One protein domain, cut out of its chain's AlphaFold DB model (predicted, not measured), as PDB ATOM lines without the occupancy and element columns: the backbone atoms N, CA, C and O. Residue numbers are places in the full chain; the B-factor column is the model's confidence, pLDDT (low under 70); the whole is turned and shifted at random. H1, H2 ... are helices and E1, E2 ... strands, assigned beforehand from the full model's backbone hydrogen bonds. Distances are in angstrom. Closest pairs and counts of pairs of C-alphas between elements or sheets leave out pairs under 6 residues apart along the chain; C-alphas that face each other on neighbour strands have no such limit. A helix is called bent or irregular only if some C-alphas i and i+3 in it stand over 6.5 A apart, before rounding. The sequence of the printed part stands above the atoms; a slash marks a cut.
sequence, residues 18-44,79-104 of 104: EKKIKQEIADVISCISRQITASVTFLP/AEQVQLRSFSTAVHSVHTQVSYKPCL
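AT A GLANCE: This is residues 18 to 44 and 79 to 104 of the 104 residues of the protein "HORMA domain-containing protein" of Brugia timori (UniProt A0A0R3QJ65). A long, narrow hairpin of chain runs alongside one long helix, H1, and the two make a loose rod. The paired strands E1 and E2 lie beside the later part of the helix, and the long link between them, residues 84 to 96, reaches back toward the helix's first residues and turns there. The printed part has 53 residues, with one named helix and two named strands in the order H1, E1, E2; the sheet is E1 - E2, antiparallel, and the class is mixed, helices and strands. The whole is loose, with a radius of gyration of the C-alphas of 13.4 A, and the C-alphas span 46 by 18 by 7 A.

HOW THE PARTS SIT: Begin with the sheet, where E1, residues 80 to 83, and E2, residues 97 to 100, form a hairpin. These neighbours are antiparallel, with 163 degrees between their N-to-C directions. Look at the C-alphas of Gln 81 and Ser 99, which face each other at 4.4 A. Across the pair, N 80 and O 100 are within hydrogen-bond range at 2.8 A, as are N 98 and O 82 at 2.9 A. Follow the hairpin's link, and residues 87 to 88 pair with residues 93 to 94, antiparallel, in stretches too short to be named strands. Now look across to H1, residues 18 to 40. H1 and E2 are near each other, with no pair of C-alphas within 8 A but 5 pairs within 10 A. In H1 every O i to N i+4 pair is within hydrogen-bond range, and the helix is not bent.

IN THESE COORDINATES: Find C-alpha 80 at (-40.909, 24.108, -35.039), where E1 begins; its four residues run to Gln 83. Then find C-alpha 97, where E2 begins, and go on to C-alpha 100 at (-37.974, 27.313, -31.755), where it ends. For H1, start at C-alpha 18 at (-31.124, 2.863, -8.005); from there the helix runs 32.7 A to C-alpha 40. E1 is 10.2 A and E2 10.1 A from first to last C-alpha.

THE WHOLE: The two C-alphas farthest apart are those of Glu 18 and Leu 104, at 46.3 A, and Leu 104 is the chain's last residue. Residues 45 to 78 are cut out and not printed; C-alphas 44 and 79 are 12.6 A apart across the cut, on the link from H1 to E1. The link from E1 to E2, with 13 residues, is long. The mean pLDDT of the printed part is 78.7, and you will find values under 70 at residues 39 to 44 and 103 to 104 of this model.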
ATOM      1  N   GLU A  18     -31.543   1.469  -8.185       81.25
ATOM      2  CA  GLU A  18     -31.124   2.863  -8.005       81.25
ATOM      3  C   GLU A  18     -29.866   3.194  -8.820       81.25
ATOM      4  O   GLU A  18     -29.773   4.264  -9.426       81.25
ATOM      5  N   LYS A  19     -28.910   2.261  -8.906       83.94
ATOM      6  CA  LYS A  19     -27.694   2.422  -9.709       83.94
ATOM      7  C   LYS A  19     -28.032   2.539 -11.191       83.94
ATOM      8  O   LYS A  19     -27.472   3.388 -11.882       83.94
ATOM      9  N   LYS A  20     -28.983   1.730 -11.667       82.81
ATOM     10  CA  LYS A  20     -29.469   1.785 -13.049       82.81
ATOM     11  C   LYS A  20     -30.210   3.093 -13.320       82.81
ATOM     12  O   LYS A  20     -29.997   3.693 -14.365       82.81
ATOM     13  N   ILE A  21     -31.023   3.566 -12.374       82.12
ATOM     14  CA  ILE A  21     -31.708   4.861 -12.478       82.12
ATOM     15  C   ILE A  21     -30.693   6.005 -12.578       82.12
ATOM     16  O   ILE A  21     -30.790   6.818 -13.491       82.12
ATOM     17  N   LYS A  22     -29.696   6.060 -11.685       83.44
ATOM     18  CA  LYS A  22     -28.656   7.103 -11.706       83.44
ATOM     19  C   LYS A  22     -27.853   7.088 -13.002       83.44
ATOM     20  O   LYS A  22     -27.572   8.150 -13.550       83.44
ATOM     21  N   GLN A  23     -27.510   5.899 -13.491       84.69
ATOM     22  CA  GLN A  23     -26.795   5.750 -14.752       84.69
ATOM     23  C   GLN A  23     -27.641   6.225 -15.936       84.69
ATOM     24  O   GLN A  23     -27.166   7.026 -16.731       84.69
ATOM     25  N   GLU A  24     -28.912   5.832 -16.008       81.62
ATOM     26  CA  GLU A  24     -29.812   6.304 -17.064       81.62
ATOM     27  C   GLU A  24     -30.042   7.819 -17.005       81.62
ATOM     28  O   GLU A  24     -30.059   8.465 -18.049       81.62
ATOM     29  N   ILE A  25     -30.165   8.405 -15.809       80.25
ATOM     30  CA  ILE A  25     -30.250   9.861 -15.633       80.25
ATOM     31  C   ILE A  25     -28.988  10.534 -16.185       80.25
ATOM     32  O   ILE A  25     -29.097  11.464 -16.980       80.25
ATOM     33  N   ALA A  26     -27.798  10.064 -15.801       80.62
ATOM     34  CA  ALA A  26     -26.535  10.633 -16.264       80.62
ATOM     35  C   ALA A  26     -26.368  10.505 -17.789       80.62
ATOM     36  O   ALA A  26     -26.003  11.475 -18.458       80.62
ATOM     37  N   ASP A  27     -26.700   9.339 -18.346       80.69
ATOM     38  CA  ASP A  27     -26.641   9.074 -19.783       80.69
ATOM     39  C   ASP A  27     -27.615   9.970 -20.556       80.69
ATOM     40  O   ASP A  27     -27.289  10.477 -21.634       80.69
ATOM     41  N   VAL A  28     -28.811  10.194 -20.011       77.00
ATOM     42  CA  VAL A  28     -29.831  11.036 -20.638       77.00
ATOM     43  C   VAL A  28     -29.457  12.506 -20.545       77.00
ATOM     44  O   VAL A  28     -29.547  13.184 -21.562       77.00
ATOM     45  N   ILE A  29     -28.947  12.983 -19.408       76.75
ATOM     46  CA  ILE A  29     -28.416  14.349 -19.279       76.75
ATOM     47  C   ILE A  29     -27.293  14.571 -20.296       76.75
ATOM     48  O   ILE A  29     -27.328  15.546 -21.040       76.75
ATOM     49  N   SER A  30     -26.333  13.646 -20.394       72.50
ATOM     50  CA  SER A  30     -25.242  13.743 -21.369       72.50
ATOM     51  C   SER A  30     -25.761  13.776 -22.812       72.50
ATOM     52  O   SER A  30     -25.341  14.615 -23.617       72.50
ATOM     53  N   CYS A  31     -26.723  12.908 -23.141       76.75
ATOM     54  CA  CYS A  31     -27.339  12.879 -24.464       76.75
ATOM     55  C   CYS A  31     -28.131  14.153 -24.772       76.75
ATOM     56  O   CYS A  31     -27.998  14.667 -25.879       76.75
ATOM     57  N   ILE A  32     -28.931  14.658 -23.829       73.81
ATOM     58  CA  ILE A  32     -29.728  15.881 -23.983       73.81
ATOM     59  C   ILE A  32     -28.802  17.076 -24.163       73.81
ATOM     60  O   ILE A  32     -28.995  17.821 -25.113       73.81
ATOM     61  N   SER A  33     -27.751  17.223 -23.352       70.75
ATOM     62  CA  SER A  33     -26.771  18.303 -23.523       70.75
ATOM     63  C   SER A  33     -26.149  18.278 -24.916       70.75
ATOM     64  O   SER A  33     -26.094  19.307 -25.583       70.75
ATOM     65  N   ARG A  34     -25.770  17.094 -25.418       75.94
ATOM     66  CA  ARG A  34     -25.246  16.959 -26.784       75.94
ATOM     67  C   ARG A  34     -26.302  17.254 -27.848       75.94
ATOM     68  O   ARG A  34     -25.971  17.856 -28.861       75.94
ATOM     69  N   GLN A  35     -27.548  16.828 -27.647       70.38
ATOM     70  CA  GLN A  35     -28.653  17.119 -28.563       70.38
ATOM     71  C   GLN A  35     -28.989  18.612 -28.584       70.38
ATOM     72  O   GLN A  35     -29.215  19.145 -29.662       70.38
ATOM     73  N   ILE A  36     -28.945  19.297 -27.439       71.81
ATOM     74  CA  ILE A  36     -29.108  20.749 -27.340       71.81
ATOM     75  C   ILE A  36     -27.970  21.435 -28.095       71.81
ATOM     76  O   ILE A  36     -28.238  22.228 -28.991       71.81
ATOM     77  N   THR A  37     -26.707  21.081 -27.838       73.38
ATOM     78  CA  THR A  37     -25.568  21.652 -28.580       73.38
ATOM     79  C   THR A  37     -25.652  21.371 -30.082       73.38
ATOM     80  O   THR A  37     -25.342  22.247 -30.881       73.38
ATOM     81  N   ALA A  38     -26.109  20.184 -30.486       73.56
ATOM     82  CA  ALA A  38     -26.351  19.871 -31.891       73.56
ATOM     83  C   ALA A  38     -27.542  20.654 -32.465       73.56
ATOM     84  O   ALA A  38     -27.503  21.039 -33.623       73.56
ATOM     85  N   SER A  39     -28.585  20.939 -31.679       68.50
ATOM     86  CA  SER A  39     -29.686  21.793 -32.135       68.50
ATOM     87  C   SER A  39     -29.232  23.232 -32.368       68.50
ATOM     88  O   SER A  39     -29.701  23.846 -33.315       68.50
ATOM     89  N   VAL A  40     -28.244  23.735 -31.611       65.88
ATOM     90  CA  VAL A  40     -27.687  25.091 -31.795       65.88
ATOM     91  C   VAL A  40     -27.109  25.297 -33.200       65.88
ATOM     92  O   VAL A  40     -27.110  26.425 -33.676       65.88
ATOM     93  N   THR A  41     -26.694  24.245 -33.921       67.44
ATOM     94  CA  THR A  41     -26.250  24.399 -35.321       67.44
ATOM     95  C   THR A  41     -27.390  24.689 -36.299       67.44
ATOM     96  O   THR A  41     -27.127  25.116 -37.418       67.44
ATOM     97  N   PHE A  42     -28.638  24.435 -35.902       62.69
ATOM     98  CA  PHE A  42     -29.847  24.694 -36.690       62.69
ATOM     99  C   PHE A  42     -30.665  25.873 -36.149       62.69
ATOM    100  O   PHE A  42     -31.632  26.282 -36.788       62.69
ATOM    101  N   LEU A  43     -30.298  26.418 -34.985       67.44
ATOM    102  CA  LEU A  43     -30.965  27.585 -34.425       67.44
ATOM    103  C   LEU A  43     -30.447  28.863 -35.101       67.44
ATOM    104  O   LEU A  43     -29.246  28.972 -35.361       67.44
ATOM    105  N   PRO A  44     -31.324  29.848 -35.360       65.44
ATOM    106  CA  PRO A  44     -30.899  31.167 -35.802       65.44
ATOM    107  C   PRO A  44     -29.861  31.763 -34.850       65.44
ATOM    108  O   PRO A  44     -29.963  31.610 -33.628       65.44
ATOM    109  N   ALA A  79     -43.919  27.836 -34.095       88.06
ATOM    110  CA  ALA A  79     -42.689  27.173 -33.698       88.06
ATOM    111  C   ALA A  79     -42.546  25.788 -34.339       88.06
ATOM    112  O   ALA A  79     -43.479  24.983 -34.345       88.06
ATOM    113  N   GLU A  80     -41.330  25.476 -34.775       85.88
ATOM    114  CA  GLU A  80     -40.909  24.108 -35.039       85.88
ATOM    115  C   GLU A  80     -40.563  23.415 -33.721       85.88
ATOM    116  O   GLU A  80     -40.008  24.027 -32.805       85.88
ATOM    117  N   GLN A  81     -40.908  22.131 -33.617       86.94
ATOM    118  CA  GLN A  81     -40.731  21.347 -32.398       86.94
ATOM    119  C   GLN A  81     -39.827  20.145 -32.647       86.94
ATOM    120  O   GLN A  81     -40.034  19.369 -33.579       86.94
ATOM    121  N   VAL A  82     -38.865  19.946 -31.752       83.06
ATOM    122  CA  VAL A  82     -37.945  18.810 -31.764       83.06
ATOM    123  C   VAL A  82     -38.077  18.063 -30.446       83.06
ATOM    124  O   VAL A  82     -37.756  18.576 -29.372       83.06
ATOM    125  N   GLN A  83     -38.558  16.825 -30.525       85.31
ATOM    126  CA  GLN A  83     -38.640  15.934 -29.375       85.31
ATOM    127  C   GLN A  83     -37.256  15.347 -29.074       85.31
ATOM    128  O   GLN A  83     -36.649  14.691 -29.922       85.31
ATOM    129  N   LEU A  84     -36.771  15.553 -27.852       81.25
ATOM    130  CA  LEU A  84     -35.525  14.973 -27.359       81.25
ATOM    131  C   LEU A  84     -35.790  13.650 -26.627       81.25
ATOM    132  O   LEU A  84     -36.935  13.243 -26.391       81.25
ATOM    133  N   ARG A  85     -34.704  12.959 -26.266       81.19
ATOM    134  CA  ARG A  85     -34.769  11.678 -25.551       81.19
ATOM    135  C   ARG A  85     -35.473  11.838 -24.197       81.19
ATOM    136  O   ARG A  85     -35.059  12.651 -23.380       81.19
ATOM    137  N   SER A  86     -36.485  11.007 -23.946       84.75
ATOM    138  CA  SER A  86     -37.147  10.872 -22.646       84.75
ATOM    139  C   SER A  86     -36.524   9.757 -21.802       84.75
ATOM    140  O   SER A  86     -35.848   8.863 -22.320       84.75
ATOM    141  N   PHE A  87     -36.758   9.796 -20.492       83.00
ATOM    142  CA  PHE A  87     -36.346   8.735 -19.574       83.00
ATOM    143  C   PHE A  87     -37.361   8.522 -18.455       83.00
ATOM    144  O   PHE A  87     -38.197   9.382 -18.183       83.00
ATOM    145  N   SER A  88     -37.304   7.359 -17.804       85.44
ATOM    146  CA  SER A  88     -38.234   7.009 -16.730       85.44
ATOM    147  C   SER A  88     -37.549   6.264 -15.592       85.44
ATOM    148  O   SER A  88     -36.797   5.304 -15.800       85.44
ATOM    149  N   THR A  89     -37.882   6.673 -14.371       81.69
ATOM    150  CA  THR A  89     -37.475   6.018 -13.122       81.69
ATOM    151  C   THR A  89     -38.447   4.911 -12.699       81.69
ATOM    152  O   THR A  89     -38.346   4.412 -11.585       81.69
ATOM    153  N   ALA A  90     -39.397   4.533 -13.566       79.38
ATOM    154  CA  ALA A  90     -40.563   3.680 -13.289       79.38
ATOM    155  C   ALA A  90     -41.625   4.299 -12.358       79.38
ATOM    156  O   ALA A  90     -42.761   3.832 -12.359       79.38
ATOM    157  N   VAL A  91     -41.284   5.366 -11.629       84.12
ATOM    158  CA  VAL A  91     -42.226   6.191 -10.856       84.12
ATOM    159  C   VAL A  91     -42.591   7.453 -11.635       84.12
ATOM    160  O   VAL A  91     -43.764   7.770 -11.790       84.12
ATOM    161  N   HIS A  92     -41.586   8.141 -12.180       82.12
ATOM    162  CA  HIS A  92     -41.766   9.357 -12.967       82.12
ATOM    163  C   HIS A  92     -41.158   9.182 -14.354       82.12
ATOM    164  O   HIS A  92     -40.114   8.545 -14.512       82.12
ATOM    165  N   SER A  93     -41.805   9.775 -15.353       87.94
ATOM    166  CA  SER A  93     -41.327   9.800 -16.734       87.94
ATOM    167  C   SER A  93     -41.103  11.243 -17.153       87.94
ATOM    168  O   SER A  93     -42.030  12.050 -17.124       87.94
ATOM    169  N   VAL A  94     -39.874  11.562 -17.542       86.69
ATOM    170  CA  VAL A  94     -39.458  12.904 -17.941       86.69
ATOM    171  C   VAL A  94     -39.326  12.935 -19.457       86.69
ATOM    172  O   VAL A  94     -38.582  12.148 -20.044       86.69
ATOM    173  N   HIS A  95     -40.061  13.851 -20.080       87.50
ATOM    174  CA  HIS A  95     -40.007  14.119 -21.512       87.50
ATOM    175  C   HIS A  95     -39.351  15.476 -21.733       87.50
ATOM    176  O   HIS A  95     -39.532  16.394 -20.935       87.50
ATOM    177  N   THR A  96     -38.590  15.602 -22.814       84.62
ATOM    178  CA  THR A  96     -37.877  16.839 -23.136       84.62
ATOM    179  C   THR A  96     -38.158  17.211 -24.581       84.62
ATOM    180  O   THR A  96     -38.051  16.366 -25.466       84.62
ATOM    181  N   GLN A  97     -38.526  18.461 -24.821       86.19
ATOM    182  CA  GLN A  97     -38.847  18.996 -26.138       86.19
ATOM    183  C   GLN A  97     -38.240  20.395 -26.254       86.19
ATOM    184  O   GLN A  97     -38.173  21.121 -25.264       86.19
ATOM    185  N   VAL A  98     -37.796  20.756 -27.454       85.00
ATOM    186  CA  VAL A  98     -37.355  22.111 -27.787       85.00
ATOM    187  C   VAL A  98     -38.283  22.656 -28.860       85.00
ATOM    188  O   VAL A  98     -38.487  22.001 -29.878       85.00
ATOM    189  N   SER A  99     -38.818  23.851 -28.630       86.56
ATOM    190  CA  SER A  99     -39.614  24.593 -29.605       86.56
ATOM    191  C   SER A  99     -38.860  25.862 -29.980       86.56
ATOM    192  O   SER A  99     -38.459  26.611 -29.089       86.56
ATOM    193  N   TYR A 100     -38.655  26.112 -31.269       84.31
ATOM    194  CA  TYR A 100     -37.974  27.313 -31.755       84.31
ATOM    195  C   TYR A 100     -38.732  27.924 -32.926       84.31
ATOM    196  O   TYR A 100     -39.420  27.233 -33.672       84.31
ATOM    197  N   LYS A 101     -38.602  29.238 -33.097       83.88
ATOM    198  CA  LYS A 101     -39.144  29.924 -34.267       83.88
ATOM    199  C   LYS A 101     -38.121  29.840 -35.407       83.88
ATOM    200  O   LYS A 101     -37.007  30.333 -35.214       83.88
ATOM    201  N   PRO A 102     -38.445  29.231 -36.560       74.06
ATOM    202  CA  PRO A 102     -37.543  29.241 -37.704       74.06
ATOM    203  C   PRO A 102     -37.394  30.674 -38.238       74.06
ATOM    204  O   PRO A 102     -38.366  31.433 -38.295       74.06
ATOM    205  N   CYS A 103     -36.177  31.057 -38.627       64.19
ATOM    206  CA  CYS A 103     -35.964  32.266 -39.420       64.19
ATOM    207  C   CYS A 103     -36.318  31.951 -40.877       64.19
ATOM    208  O   CYS A 103     -35.605  31.185 -41.523       64.19
ATOM    209  N   LEU A 104     -37.413  32.532 -41.369       55.88
ATOM    210  CA  LEU A 104     -37.685  32.690 -42.798       55.88
ATOM    211  C   LEU A 104     -37.379  34.129 -43.209       55.88
ATOM    212  O   LEU A 104     -37.737  35.037 -42.423       55.88
TER     213      LEU A 104